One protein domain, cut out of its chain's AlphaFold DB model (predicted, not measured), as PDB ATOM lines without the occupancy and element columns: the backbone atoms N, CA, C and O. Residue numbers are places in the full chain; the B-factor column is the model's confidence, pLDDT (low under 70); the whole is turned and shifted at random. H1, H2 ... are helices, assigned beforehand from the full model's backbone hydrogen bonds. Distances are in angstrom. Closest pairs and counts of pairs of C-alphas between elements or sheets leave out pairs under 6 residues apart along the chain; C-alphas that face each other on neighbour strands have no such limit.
ATOM      1  N   GLU A   9      18.000 -13.702 -28.879       92.19
ATOM      2  CA  GLU A   9      18.902 -12.593 -29.219       92.19
ATOM      3  C   GLU A   9      18.563 -11.290 -28.476       92.19
ATOM      4  O   GLU A   9      19.459 -10.607 -27.974       92.19
ATOM      5  N   GLU A  10      17.279 -10.913 -28.398       91.75
ATOM      6  CA  GLU A  10      16.856  -9.752 -27.599       91.75
ATOM      7  C   GLU A  10      17.098  -9.990 -26.108       91.75
ATOM      8  O   GLU A  10      17.487  -9.072 -25.385       91.75
ATOM      9  N   PHE A  11      16.939 -11.229 -25.658       94.62
ATOM     10  CA  PHE A  11      17.198 -11.602 -24.282       94.62
ATOM     11  C   PHE A  11      18.688 -11.509 -23.919       94.62
ATOM     12  O   PHE A  11      19.033 -10.877 -22.923       94.62
ATOM     13  N   LYS A  12      19.589 -12.014 -24.772       94.25
ATOM     14  CA  LYS A  12      21.048 -11.869 -24.615       94.25
ATOM     15  C   LYS A  12      21.487 -10.404 -24.582       94.25
ATOM     16  O   LYS A  12      22.341 -10.048 -23.773       94.25
ATOM     17  N   LYS A  13      20.873  -9.543 -25.407       92.06
ATOM     18  CA  LYS A  13      21.057  -8.078 -25.344       92.06
ATOM     19  C   LYS A  13      20.679  -7.524 -23.971       92.06
ATOM     20  O   LYS A  13      21.424  -6.731 -23.408       92.06
ATOM     21  N   PHE A  14      19.544  -7.957 -23.421       90.19
ATOM     22  CA  PHE A  14      19.084  -7.544 -22.090       90.19
ATOM     23  C   PHE A  14      20.015  -7.996 -20.963       90.19
ATOM     24  O   PHE A  14      20.238  -7.237 -20.024       90.19
ATOM     25  N   LEU A  15      20.593  -9.190 -21.094       90.06
ATOM     26  CA  LEU A  15      21.598  -9.727 -20.177       90.06
ATOM     27  C   LEU A  15      22.984  -9.082 -20.341       90.06
ATOM     28  O   LEU A  15      23.866  -9.329 -19.524       90.06
ATOM     29  N   ASN A  16      23.203  -8.275 -21.387       90.44
ATOM     30  CA  ASN A  16      24.525  -7.787 -21.791       90.44
ATOM     31  C   ASN A  16      25.528  -8.934 -22.077       90.44
ATOM     32  O   ASN A  16      26.716  -8.831 -21.774       90.44
ATOM     33  N   LEU A  17      25.037 -10.031 -22.667       90.12
ATOM     34  CA  LEU A  17      25.800 -11.241 -23.014       90.12
ATOM     35  C   LEU A  17      25.787 -11.515 -24.531       90.12
ATOM     36  O   LEU A  17      25.828 -12.661 -24.979       90.12
ATOM     37  N   GLU A  18      25.688 -10.468 -25.351       90.50
ATOM     38  CA  GLU A  18      25.754 -10.598 -26.810       90.50
ATOM     39  C   GLU A  18      27.073 -11.236 -27.262       90.50
ATOM     40  O   GLU A  18      28.152 -10.851 -26.819       90.50
ATOM     41  N   GLY A  19      26.984 -12.208 -28.173       85.62
ATOM     42  CA  GLY A  19      28.151 -12.920 -28.699       85.62
ATOM     43  C   GLY A  19      28.714 -14.000 -27.772       85.62
ATOM     44  O   GLY A  19      29.677 -14.662 -28.151       85.62
ATOM     45  N   ILE A  20      28.117 -14.208 -26.593       88.81
ATOM     46  CA  ILE A  20      28.441 -15.335 -25.718       88.81
ATOM     47  C   ILE A  20      27.614 -16.548 -26.143       88.81
ATOM     48  O   ILE A  20      26.397 -16.458 -26.357       88.81
ATOM     49  N   ASP A  21      28.298 -17.682 -26.272       90.19
ATOM     50  CA  ASP A  21      27.660 -18.969 -26.512       90.19
ATOM     51  C   ASP A  21      26.978 -19.433 -25.221       90.19
ATOM     52  O   ASP A  21      27.626 -19.680 -24.202       90.19
ATOM     53  N   LEU A  22      25.651 -19.452 -25.253       88.81
ATOM     54  CA  LEU A  22      24.787 -19.827 -24.143       88.81
ATOM     55  C   LEU A  22      23.860 -20.927 -24.639       88.81
ATOM     56  O   LEU A  22      23.490 -20.947 -25.810       88.81
ATOM     57  N   ASP A  23      23.448 -21.795 -23.723       92.50
ATOM     58  CA  ASP A  23      22.458 -22.833 -23.990       92.50
ATOM     59  C   ASP A  23      21.128 -22.201 -24.451       92.50
ATOM     60  O   ASP A  23      20.387 -21.630 -23.646       92.50
ATOM     61  N   GLU A  24      20.854 -22.269 -25.758       93.44
ATOM     62  CA  GLU A  24      19.648 -21.701 -26.375       93.44
ATOM     63  C   GLU A  24      18.371 -22.325 -25.809       93.44
ATOM     64  O   GLU A  24      17.414 -21.598 -25.549       93.44
ATOM     65  N   ASP A  25      18.360 -23.631 -25.528       94.19
ATOM     66  CA  ASP A  25      17.188 -24.307 -24.963       94.19
ATOM     67  C   ASP A  25      16.892 -23.774 -23.555       94.19
ATOM     68  O   ASP A  25      15.736 -23.558 -23.179       94.19
ATOM     69  N   ALA A  26      17.938 -23.499 -22.769       92.12
ATOM     70  CA  ALA A  26      17.786 -22.877 -21.459       92.12
ATOM     71  C   ALA A  26      17.274 -21.430 -21.553       92.12
ATOM     72  O   ALA A  26      16.459 -21.015 -20.717       92.12
ATOM     73  N   LEU A  27      17.726 -20.655 -22.544       94.56
ATOM     74  CA  LEU A  27      17.232 -19.297 -22.784       94.56
ATOM     75  C   LEU A  27      15.761 -19.307 -23.210       94.56
ATOM     76  O   LEU A  27      14.967 -18.548 -22.651       94.56
ATOM     77  N   GLU A  28      15.387 -20.196 -24.128       95.50
ATOM     78  CA  GLU A  28      14.007 -20.354 -24.591       95.50
ATOM     79  C   GLU A  28      13.076 -20.769 -23.452       95.50
ATOM     80  O   GLU A  28      12.048 -20.127 -23.226       95.50
ATOM     81  N   LEU A  29      13.474 -21.760 -22.649       95.31
ATOM     82  CA  LEU A  29      12.702 -22.190 -21.484       95.31
ATOM     83  C   LEU A  29      12.514 -21.050 -20.468       95.31
ATOM     84  O   LEU A  29      11.455 -20.921 -19.848       95.31
ATOM     85  N   THR A  30      13.535 -20.207 -20.298       96.12
ATOM     86  CA  THR A  30      13.474 -19.047 -19.399       96.12
ATOM     87  C   THR A  30      12.487 -17.997 -19.914       96.12
ATOM     88  O   THR A  30      11.696 -17.456 -19.133       96.12
ATOM     89  N   LEU A  31      12.489 -17.737 -21.223       96.38
ATOM     90  CA  LEU A  31      11.524 -16.845 -21.865       96.38
ATOM     91  C   LEU A  31      10.097 -17.388 -21.759       96.38
ATOM     92  O   LEU A  31       9.195 -16.643 -21.377       96.38
ATOM     93  N   ASP A  32       9.891 -18.678 -22.017       95.75
ATOM     94  CA  ASP A  32       8.575 -19.317 -21.931       95.75
ATOM     95  C   ASP A  32       8.006 -19.256 -20.508       95.75
ATOM     96  O   ASP A  32       6.826 -18.945 -20.312       95.75
ATOM     97  N   ALA A  33       8.849 -19.463 -19.493       96.06
ATOM     98  CA  ALA A  33       8.456 -19.306 -18.096       96.06
ATOM     99  C   ALA A  33       8.024 -17.861 -17.780       96.06
ATOM    100  O   ALA A  33       7.000 -17.645 -17.123       96.06
ATOM    101  N   ALA A  34       8.765 -16.864 -18.272       96.81
ATOM    102  CA  ALA A  34       8.435 -15.454 -18.074       96.81
ATOM    103  C   ALA A  34       7.149 -15.035 -18.814       96.81
ATOM    104  O   ALA A  34       6.328 -14.300 -18.256       96.81
ATOM    105  N   ILE A  35       6.928 -15.536 -20.035       95.94
ATOM    106  CA  ILE A  35       5.692 -15.332 -20.807       95.94
ATOM    107  C   ILE A  35       4.502 -15.937 -20.067       95.94
ATOM    108  O   ILE A  35       3.499 -15.255 -19.858       95.94
ATOM    109  N   SER A  36       4.628 -17.186 -19.613       96.06
ATOM    110  CA  SER A  36       3.585 -17.883 -18.857       96.06
ATOM    111  C   SER A  36       3.186 -17.115 -17.594       96.06
ATOM    112  O   SER A  36       1.997 -16.929 -17.320       96.06
ATOM    113  N   TYR A  37       4.168 -16.569 -16.866       96.06
ATOM    114  CA  TYR A  37       3.903 -15.702 -15.720       96.06
ATOM    115  C   TYR A  37       3.106 -14.450 -16.114       96.06
ATOM    116  O   TYR A  37       2.076 -14.154 -15.503       96.06
ATOM    117  N   CYS A  38       3.554 -13.727 -17.146       95.19
ATOM    118  CA  CYS A  38       2.895 -12.503 -17.604       95.19
ATOM    119  C   CYS A  38       1.457 -12.769 -18.076       95.19
ATOM    120  O   CYS A  38       0.543 -12.029 -17.708       95.19
ATOM    121  N   ASN A  39       1.245 -13.854 -18.822       94.69
ATOM    122  CA  ASN A  39      -0.065 -14.299 -19.294       94.69
ATOM    123  C   ASN A  39      -1.006 -14.622 -18.138       94.69
ATOM    124  O   ASN A  39      -2.129 -14.119 -18.092       94.69
ATOM    125  N   LYS A  40      -0.528 -15.379 -17.145       94.50
ATOM    126  CA  LYS A  40      -1.306 -15.699 -15.946       94.50
ATOM    127  C   LYS A  40      -1.678 -14.448 -15.149       94.50
ATOM    128  O   LYS A  40      -2.799 -14.346 -14.664       94.50
ATOM    129  N   ARG A  41      -0.754 -13.495 -15.007       92.94
ATOM    130  CA  ARG A  41      -0.968 -12.260 -14.236       92.94
ATOM    131  C   ARG A  41      -1.920 -11.274 -14.921       92.94
ATOM    132  O   ARG A  41      -2.621 -10.536 -14.222       92.94
ATOM    133  N   ASN A  42      -1.933 -11.246 -16.253       90.44
ATOM    134  CA  ASN A  42      -2.799 -10.364 -17.037       90.44
ATOM    135  C   ASN A  42      -4.064 -11.027 -17.593       90.44
ATOM    136  O   ASN A  42      -4.870 -10.310 -18.178       90.44
ATOM    137  N   GLU A  43      -4.252 -12.333 -17.384       91.25
ATOM    138  CA  GLU A  43      -5.402 -13.102 -17.889       91.25
ATOM    139  C   GLU A  43      -5.520 -13.007 -19.422       91.25
ATOM    140  O   GLU A  43      -6.544 -12.616 -19.975       91.25
ATOM    141  N   THR A  44      -4.421 -13.308 -20.113       87.75
ATOM    142  CA  THR A  44      -4.230 -13.064 -21.551       87.75
ATOM    143  C   THR A  44      -3.319 -14.124 -22.170       87.75
ATOM    144  O   THR A  44      -2.688 -14.896 -21.453       87.75
ATOM    145  N   GLU A  45      -3.213 -14.130 -23.498       90.62
ATOM    146  CA  GLU A  45      -2.406 -15.077 -24.277       90.62
ATOM    147  C   GLU A  45      -1.386 -14.340 -25.157       90.62
ATOM    148  O   GLU A  45      -1.428 -14.395 -26.383       90.62
ATOM    149  N   TYR A  46      -0.469 -13.597 -24.537       90.19
ATOM    150  CA  TYR A  46       0.652 -13.016 -25.270       90.19
ATOM    151  C   TYR A  46       1.556 -14.115 -25.828       90.19
ATOM    152  O   TYR A  46       1.816 -15.123 -25.163       90.19
ATOM    153  N   THR A  47       2.081 -13.872 -27.024       90.19
ATOM    154  CA  THR A  47       3.082 -14.726 -27.669       90.19
ATOM    155  C   THR A  47       4.401 -13.968 -27.810       90.19
ATOM    156  O   THR A  47       4.469 -12.758 -27.575       90.19
ATOM    157  N   LYS A  48       5.470 -14.673 -28.200       88.06
ATOM    158  CA  LYS A  48       6.773 -14.054 -28.496       88.06
ATOM    159  C   LYS A  48       6.664 -12.997 -29.593       88.06
ATOM    160  O   LYS A  48       7.302 -11.952 -29.492       88.06
ATOM    161  N   ASP A  49       5.821 -13.249 -30.589       88.50
ATOM    162  CA  ASP A  49       5.638 -12.384 -31.754       88.50
ATOM    163  C   ASP A  49       4.573 -11.304 -31.548       88.50
ATOM    164  O   ASP A  49       4.597 -10.267 -32.214       88.50
ATOM    165  N   ASP A  50       3.646 -11.531 -30.618       87.12
ATOM    166  CA  ASP A  50       2.534 -10.631 -30.353       87.12
ATOM    167  C   ASP A  50       2.405 -10.322 -28.864       87.12
ATOM    168  O   ASP A  50       1.728 -11.007 -28.087       87.12
ATOM    169  N   CYS A  51       3.080  -9.247 -28.464       88.44
ATOM    170  CA  CYS A  51       2.865  -8.628 -27.172       88.44
ATOM    171  C   CYS A  51       3.050  -7.097 -27.231       88.44
ATOM    172  O   CYS A  51       3.864  -6.568 -28.005       88.44
ATOM    173  N   PRO A  52       2.308  -6.339 -26.400       90.69
ATOM    174  CA  PRO A  52       2.546  -4.913 -26.213       90.69
ATOM    175  C   PRO A  52       3.972  -4.635 -25.729       90.69
ATOM    176  O   PRO A  52       4.568  -5.431 -25.005       90.69
ATOM    177  N   LYS A  53       4.499  -3.447 -26.043       91.62
ATOM    178  CA  LYS A  53       5.851  -3.030 -25.628       91.62
ATOM    179  C   LYS A  53       6.087  -3.197 -24.122       91.62
ATOM    180  O   LYS A  53       7.168  -3.614 -23.722       91.62
ATOM    181  N   GLU A  54       5.111  -2.851 -23.289       93.75
ATOM    182  CA  GLU A  54       5.232  -2.971 -21.834       93.75
ATOM    183  C   GLU A  54       5.336  -4.428 -21.383       93.75
ATOM    184  O   GLU A  54       6.152  -4.743 -20.524       93.75
ATOM    185  N   VAL A  55       4.560  -5.316 -22.003       94.31
ATOM    186  CA  VAL A  55       4.603  -6.757 -21.735       94.31
ATOM    187  C   VAL A  55       5.943  -7.327 -22.179       94.31
ATOM    188  O   VAL A  55       6.551  -8.079 -21.429       94.31
ATOM    189  N   ARG A  56       6.461  -6.901 -23.337       94.69
ATOM    190  CA  ARG A  56       7.800  -7.285 -23.798       94.69
ATOM    191  C   ARG A  56       8.874  -6.977 -22.757       94.69
ATOM    192  O   ARG A  56       9.685  -7.834 -22.423       94.69
ATOM    193  N   LEU A  57       8.862  -5.754 -22.224       94.31
ATOM    194  CA  LEU A  57       9.804  -5.332 -21.184       94.31
ATOM    195  C   LEU A  57       9.612  -6.120 -19.883       94.31
ATOM    196  O   LEU A  57      10.594  -6.452 -19.225       94.31
ATOM    197  N   ALA A  58       8.366  -6.435 -19.529       95.81
ATOM    198  CA  ALA A  58       8.049  -7.252 -18.364       95.81
ATOM    199  C   ALA A  58       8.601  -8.682 -18.508       95.81
ATOM    200  O   ALA A  58       9.249  -9.174 -17.588       95.81
ATOM    201  N   ILE A  59       8.420  -9.306 -19.678       96.44
ATOM    202  CA  ILE A  59       8.953 -10.637 -20.000       96.44
ATOM    203  C   ILE A  59      10.479 -10.632 -19.912       96.44
ATOM    204  O   ILE A  59      11.042 -11.440 -19.183       96.44
ATOM    205  N   LEU A  60      11.150  -9.704 -20.603       95.81
ATOM    206  CA  LEU A  60      12.616  -9.641 -20.632       95.81
ATOM    207  C   LEU A  60      13.212  -9.361 -19.246       95.81
ATOM    208  O   LEU A  60      14.197  -9.990 -18.862       95.81
ATOM    209  N   GLY A  61      12.602  -8.461 -18.468       94.88
ATOM    210  CA  GLY A  61      13.034  -8.174 -17.099       94.88
ATOM    211  C   GLY A  61      12.863  -9.371 -16.161       94.88
ATOM    212  O   GLY A  61      13.753  -9.671 -15.369       94.88
ATOM    213  N   LEU A  62      11.747 -10.097 -16.279       96.19
ATOM    214  CA  LEU A  62      11.500 -11.291 -15.475       96.19
ATOM    215  C   LEU A  62      12.415 -12.455 -15.873       96.19
ATOM    216  O   LEU A  62      12.991 -13.101 -15.001       96.19
ATOM    217  N   ALA A  63      12.591 -12.685 -17.175       95.88
ATOM    218  CA  ALA A  63      13.496 -13.695 -17.709       95.88
ATOM    219  C   ALA A  63      14.945 -13.437 -17.269       95.88
ATOM    220  O   ALA A  63      15.626 -14.362 -16.834       95.88
ATOM    221  N   THR A  64      15.385 -12.173 -17.294       94.62
ATOM    222  CA  THR A  64      16.710 -11.760 -16.801       94.62
ATOM    223  C   THR A  64      16.891 -12.168 -15.349       94.62
ATOM    224  O   THR A  64      17.843 -12.860 -15.011       94.62
ATOM    225  N   HIS A  65      15.913 -11.848 -14.505       94.06
ATOM    226  CA  HIS A  65      15.974 -12.220 -13.100       94.06
ATOM    227  C   HIS A  65      15.957 -13.741 -12.873       94.06
ATOM    228  O   HIS A  65      16.637 -14.236 -11.975       94.06
ATOM    229  N   TYR A  66      15.193 -14.508 -13.655       94.44
ATOM    230  CA  TYR A  66      15.212 -15.973 -13.576       94.44
ATOM    231  C   TYR A  66      16.577 -16.549 -13.942       94.44
ATOM    232  O   TYR A  66      17.081 -17.416 -13.226       94.44
ATOM    233  N   PHE A  67      17.186 -16.040 -15.011       93.19
ATOM    234  CA  PHE A  67      18.519 -16.444 -15.433       93.19
ATOM    235  C   PHE A  67      19.568 -16.106 -14.367       93.19
ATOM    236  O   PHE A  67      20.267 -16.998 -13.896       93.19
ATOM    237  N   GLU A  68      19.610 -14.855 -13.908       90.44
ATOM    238  CA  GLU A  68      20.582 -14.396 -12.910       90.44
ATOM    239  C   GLU A  68      20.429 -15.112 -11.557       90.44
ATOM    240  O   GLU A  68      21.419 -15.420 -10.898       90.44
ATOM    241  N   ASN A  69      19.204 -15.438 -11.121       88.19
ATOM    242  CA  ASN A  69      19.020 -16.240  -9.901       88.19
ATOM    243  C   ASN A  69      19.594 -17.647 -10.051       88.19
ATOM    244  O   ASN A  69      20.107 -18.205  -9.084       88.19
ATOM    245  N   ARG A  70      19.481 -18.240 -11.245       86.94
ATOM    246  CA  ARG A  70      20.024 -19.571 -11.519       86.94
ATOM    247  C   ARG A  70      21.553 -19.555 -11.545       86.94
ATOM    248  O   ARG A  70      22.153 -20.535 -11.114       86.94
ATOM    249  N   THR A  71      22.173 -18.482 -12.039       84.19
ATOM    250  CA  THR A  71      23.640 -18.350 -12.082       84.19
ATOM    251  C   THR A  71      24.241 -17.837 -10.773       84.19
ATOM    252  O   THR A  71      25.433 -18.019 -10.544       84.19
ATOM    253  N   GLY A  72      23.423 -17.272  -9.879       82.19
ATOM    254  CA  GLY A  72      23.874 -16.662  -8.626       82.19
ATOM    255  C   GLY A  72      24.279 -15.191  -8.765       82.19
ATOM    256  O   GLY A  72      24.790 -14.618  -7.807       82.19
ATOM    257  N   ASP A  73      24.008 -14.576  -9.918       81.38
ATOM    258  CA  ASP A  73      24.376 -13.193 -10.255       81.38
ATOM    259  C   ASP A  73      23.228 -12.190 -10.036       81.38
ATOM    260  O   ASP A  73      23.324 -11.025 -10.428       81.38
ATOM    261  N   ALA A  74      22.114 -12.624  -9.433       80.56
ATOM    262  CA  ALA A  74      20.939 -11.777  -9.238       80.56
ATOM    263  C   ALA A  74      21.253 -10.561  -8.356       80.56
ATOM    264  O   ALA A  74      21.394 -10.656  -7.137       80.56
ATOM    265  N   ASN A  75      21.280  -9.385  -8.984       79.62
ATOM    266  CA  ASN A  75      21.592  -8.115  -8.323       79.62
ATOM    267  C   ASN A  75      20.369  -7.446  -7.674       79.62
ATOM    268  O   ASN A  75      20.502  -6.494  -6.904       79.62
ATOM    269  N   GLN A  76      19.160  -7.916  -7.991       83.50
ATOM    270  CA  GLN A  76      17.904  -7.401  -7.446       83.50
ATOM    271  C   GLN A  76      17.114  -8.507  -6.757       83.50
ATOM    272  O   GLN A  76      17.098  -9.650  -7.206       83.50
ATOM    273  N   SER A  77      16.406  -8.159  -5.679       89.56
ATOM    274  CA  SER A  77      15.504  -9.105  -5.024       89.56
ATOM    275  C   SER A  77      14.270  -9.374  -5.885       89.56
ATOM    276  O   SER A  77      13.753  -8.482  -6.566       89.56
ATOM    277  N   GLN A  78      13.734 -10.591  -5.780       89.12
ATOM    278  CA  GLN A  78      12.533 -11.001  -6.510       89.12
ATOM    279  C   GLN A  78      11.352 -10.050  -6.290       89.12
ATOM    280  O   GLN A  78      10.639  -9.717  -7.232       89.12
ATOM    281  N   ALA A  79      11.175  -9.539  -5.070       91.00
ATOM    282  CA  ALA A  79      10.098  -8.605  -4.755       91.00
ATOM    283  C   ALA A  79      10.186  -7.290  -5.555       91.00
ATOM    284  O   ALA A  79       9.159  -6.753  -5.975       91.00
ATOM    285  N   VAL A  80      11.396  -6.765  -5.781       92.50
ATOM    286  CA  VAL A  80      11.601  -5.528  -6.553       92.50
ATOM    287  C   VAL A  80      11.314  -5.768  -8.031       92.50
ATOM    288  O   VAL A  80      10.591  -4.980  -8.643       92.50
ATOM    289  N   VAL A  81      11.818  -6.877  -8.576       93.50
ATOM    290  CA  VAL A  81      11.589  -7.259  -9.975       93.50
ATOM    291  C   VAL A  81      10.098  -7.446 -10.242       93.50
ATOM    292  O   VAL A  81       9.557  -6.818 -11.151       93.50
ATOM    293  N   LEU A  82       9.406  -8.229  -9.407       93.81
ATOM    294  CA  LEU A  82       7.974  -8.487  -9.570       93.81
ATOM    295  C   LEU A  82       7.141  -7.206  -9.486       93.81
ATOM    296  O   LEU A  82       6.247  -7.016 -10.303       93.81
ATOM    297  N   LYS A  83       7.481  -6.267  -8.594       94.81
ATOM    298  CA  LYS A  83       6.798  -4.967  -8.526       94.81
ATOM    299  C   LYS A  83       6.928  -4.166  -9.829       94.81
ATOM    300  O   LYS A  83       5.977  -3.499 -10.238       94.81
ATOM    301  N   GLY A  84       8.098  -4.202 -10.471       94.56
ATOM    302  CA  GLY A  84       8.324  -3.562 -11.770       94.56
ATOM    303  C   GLY A  84       7.546  -4.243 -12.900       94.56
ATOM    304  O   GLY A  84       6.866  -3.565 -13.672       94.56
ATOM    305  N   VAL A  85       7.596  -5.577 -12.945       95.94
ATOM    306  CA  VAL A  85       6.849  -6.425 -13.891       95.94
ATOM    307  C   VAL A  85       5.349  -6.160 -13.776       95.94
ATOM    308  O   VAL A  85       4.725  -5.767 -14.760       95.94
ATOM    309  N   ASP A  86       4.783  -6.256 -12.573       94.69
ATOM    310  CA  ASP A  86       3.363  -6.004 -12.312       94.69
ATOM    311  C   ASP A  86       2.935  -4.613 -12.784       94.69
ATOM    312  O   ASP A  86       1.882  -4.449 -13.402       94.69
ATOM    313  N   ARG A  87       3.776  -3.595 -12.560       95.56
ATOM    314  CA  ARG A  87       3.475  -2.231 -12.995       95.56
ATOM    315  C   ARG A  87       3.393  -2.110 -14.517       95.56
ATOM    316  O   ARG A  87       2.522  -1.395 -15.015       95.56
ATOM    317  N   LEU A  88       4.293  -2.762 -15.250       95.50
ATOM    318  CA  LEU A  88       4.277  -2.778 -16.716       95.50
ATOM    319  C   LEU A  88       3.046  -3.518 -17.247       95.50
ATOM    320  O   LEU A  88       2.370  -3.029 -18.154       95.50
ATOM    321  N   LEU A  89       2.718  -4.651 -16.631       94.44
ATOM    322  CA  LEU A  89       1.550  -5.454 -16.966       94.44
ATOM    323  C   LEU A  89       0.235  -4.688 -16.741       94.44
ATOM    324  O   LEU A  89      -0.628  -4.692 -17.623       94.44
ATOM    325  N   ASP A  90       0.114  -3.935 -15.644       93.94
ATOM    326  CA  ASP A  90      -1.038  -3.065 -15.382       93.94
ATOM    327  C   ASP A  90      -1.175  -1.946 -16.433       93.94
ATOM    328  O   ASP A  90      -2.287  -1.600 -16.840       93.94
ATOM    329  N   ILE A  91      -0.058  -1.357 -16.886       92.06
ATOM    330  CA  ILE A  91      -0.068  -0.339 -17.953       92.06
ATOM    331  C   ILE A  91      -0.554  -0.956 -19.266       92.06
ATOM    332  O   ILE A  91      -1.385  -0.353 -19.946       92.06
ATOM    333  N   ALA A  92      -0.073  -2.154 -19.611       90.31
ATOM    334  CA  ALA A  92      -0.515  -2.868 -20.803       90.31
ATOM    335  C   ALA A  92      -2.021  -3.163 -20.760       90.31
ATOM    336  O   ALA A  92      -2.726  -2.870 -21.724       90.31
ATOM    337  N   ARG A  93      -2.535  -3.655 -19.622       86.88
ATOM    338  CA  ARG A  93      -3.965  -3.953 -19.442       86.88
ATOM    339  C   ARG A  93      -4.834  -2.711 -19.633       86.88
ATOM    340  O   ARG A  93      -5.829  -2.763 -20.346       86.88
ATOM    341  N   LYS A  94      -4.424  -1.566 -19.076       86.12
ATOM    342  CA  LYS A  94      -5.150  -0.293 -19.248       86.12
ATOM    343  C   LYS A  94      -5.248   0.158 -20.702       86.12
ATOM    344  O   LYS A  94      -6.246   0.765 -21.059       86.12
ATOM    345  N   LYS A  95      -4.239  -0.127 -21.527       78.69
ATOM    346  CA  LYS A  95      -4.256   0.212 -22.959       78.69
ATOM    347  C   LYS A  95      -5.190  -0.675 -23.782       78.69
ATOM    348  O   LYS A  95      -5.577  -0.257 -24.860       78.69
ATOM    349  N   ILE A  96      -5.514  -1.877 -23.301       67.81
ATOM    350  CA  ILE A  96      -6.485  -2.779 -23.943       67.81
ATOM    351  C   ILE A  96      -7.922  -2.347 -23.611       67.81
ATOM    352  O   ILE A  96      -8.823  -2.529 -24.419       67.81
ATOM    353  N   SER A  97      -8.146  -1.789 -22.418       59.41
ATOM    354  CA  SER A  97      -9.472  -1.358 -21.948       59.41
ATOM    355  C   SER A  97      -9.891   0.059 -22.376       59.41
ATOM    356  O   SER A  97     -10.947   0.513 -21.936       59.41
ATOM    357  N   LEU A  98      -9.075   0.766 -23.165       47.59
ATOM    358  CA  LEU A  98      -9.332   2.115 -23.692       47.59
ATOM    359  C   LEU A  98      -9.634   2.049 -25.190       47.59
ATOM    360  O   LEU A  98     -10.519   2.815 -25.625       47.59
TER     361      LEU A  98
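Overview. This is residues 9 to 98 of the 98 residues of the protein "Phage gp6-like head-tail connector protein" of Brachyspira aalborgi (UniProt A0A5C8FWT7). Three long helices make the body: H3 and H4 form a helical hairpin, and H2 crosses H3 at a steep tilt, reaching H4 with its last residues, 38 to 42. The short helix H1 packs across residues 60 to 64 of H3, so that H3 is the core helix, with H1, H2 and H4 packed round it. The printed part has 90 residues, with four named helices in the order H1, H2, H3, H4 and no named strand; the class is all helix. The whole is compact, with a radius of gyration of the C-alphas of 13.0 A, yet elongated in outline, spanning 42 by 27 by 18 A.

Along the chain. H1 covers residues 9 to 14, 8.7 A from first to last C-alpha, and begins at C-alpha 9 at (18.902, -12.593, -29.219). H2, residues 24 to 42, is 26.8 A long. H3 follows with residues 53 to 71, 27.1 A long, beginning at C-alpha 53 at (5.851, -3.030, -25.628). H4, residues 78 to 96, is also 27.1 A long and ends at C-alpha 96 at (-6.485, -2.779, -23.943).

Arrangement. H3 is the hub, touching the three other helices. H3 and H4 touch and form a helical hairpin, two helices that follow each other and run opposite ways, here at a shallow tilt of 18 degrees; their closest C-alphas, those of Ala 58 and Val 85, are 4.7 A apart. H2 touches H3 at a steep tilt of 52 degrees, opposite ways, with the C-alphas of Ala 34 and Ile 59 closest at 5.2 A. H2 touches H4 with residues 38 to 42 alone, and H4 touches H2 with residues 86 to 93 alone. Their closest C-alphas are those of Asn 42 and Leu 89, 6.6 A apart, and the two helices run the same way at a steep tilt of 61 degrees. H1 touches H3 about perpendicular, at 77 degrees, with the C-alphas of Phe 11 and Leu 60 closest at 6.2 A; H3 touches H1 with residues 60 to 64 alone. H1 and H2 are close but not clearly touching, with the C-alphas of Phe 11 and Leu 27 closest at 7.8 A, and only just about perpendicular at 71 degrees. H1 and H4 are apart. The helix packing is mostly crossed. In H1, H2, H3 and H4 every O i to N i+4 pair is within hydrogen-bond range.

Size, cuts and confidence. The two C-alphas farthest apart, those of Asp 21 and Leu 98, are 42.7 A apart. The printed part has no cut, and Leu 98 is the chain's last residue. The links are short: 9 residues from H1 to H2, 10 from H2 to H3 and 6 from H3 to H4. The mean pLDDT of the printed part is 90.6, and residues 96 to 98 are under 70.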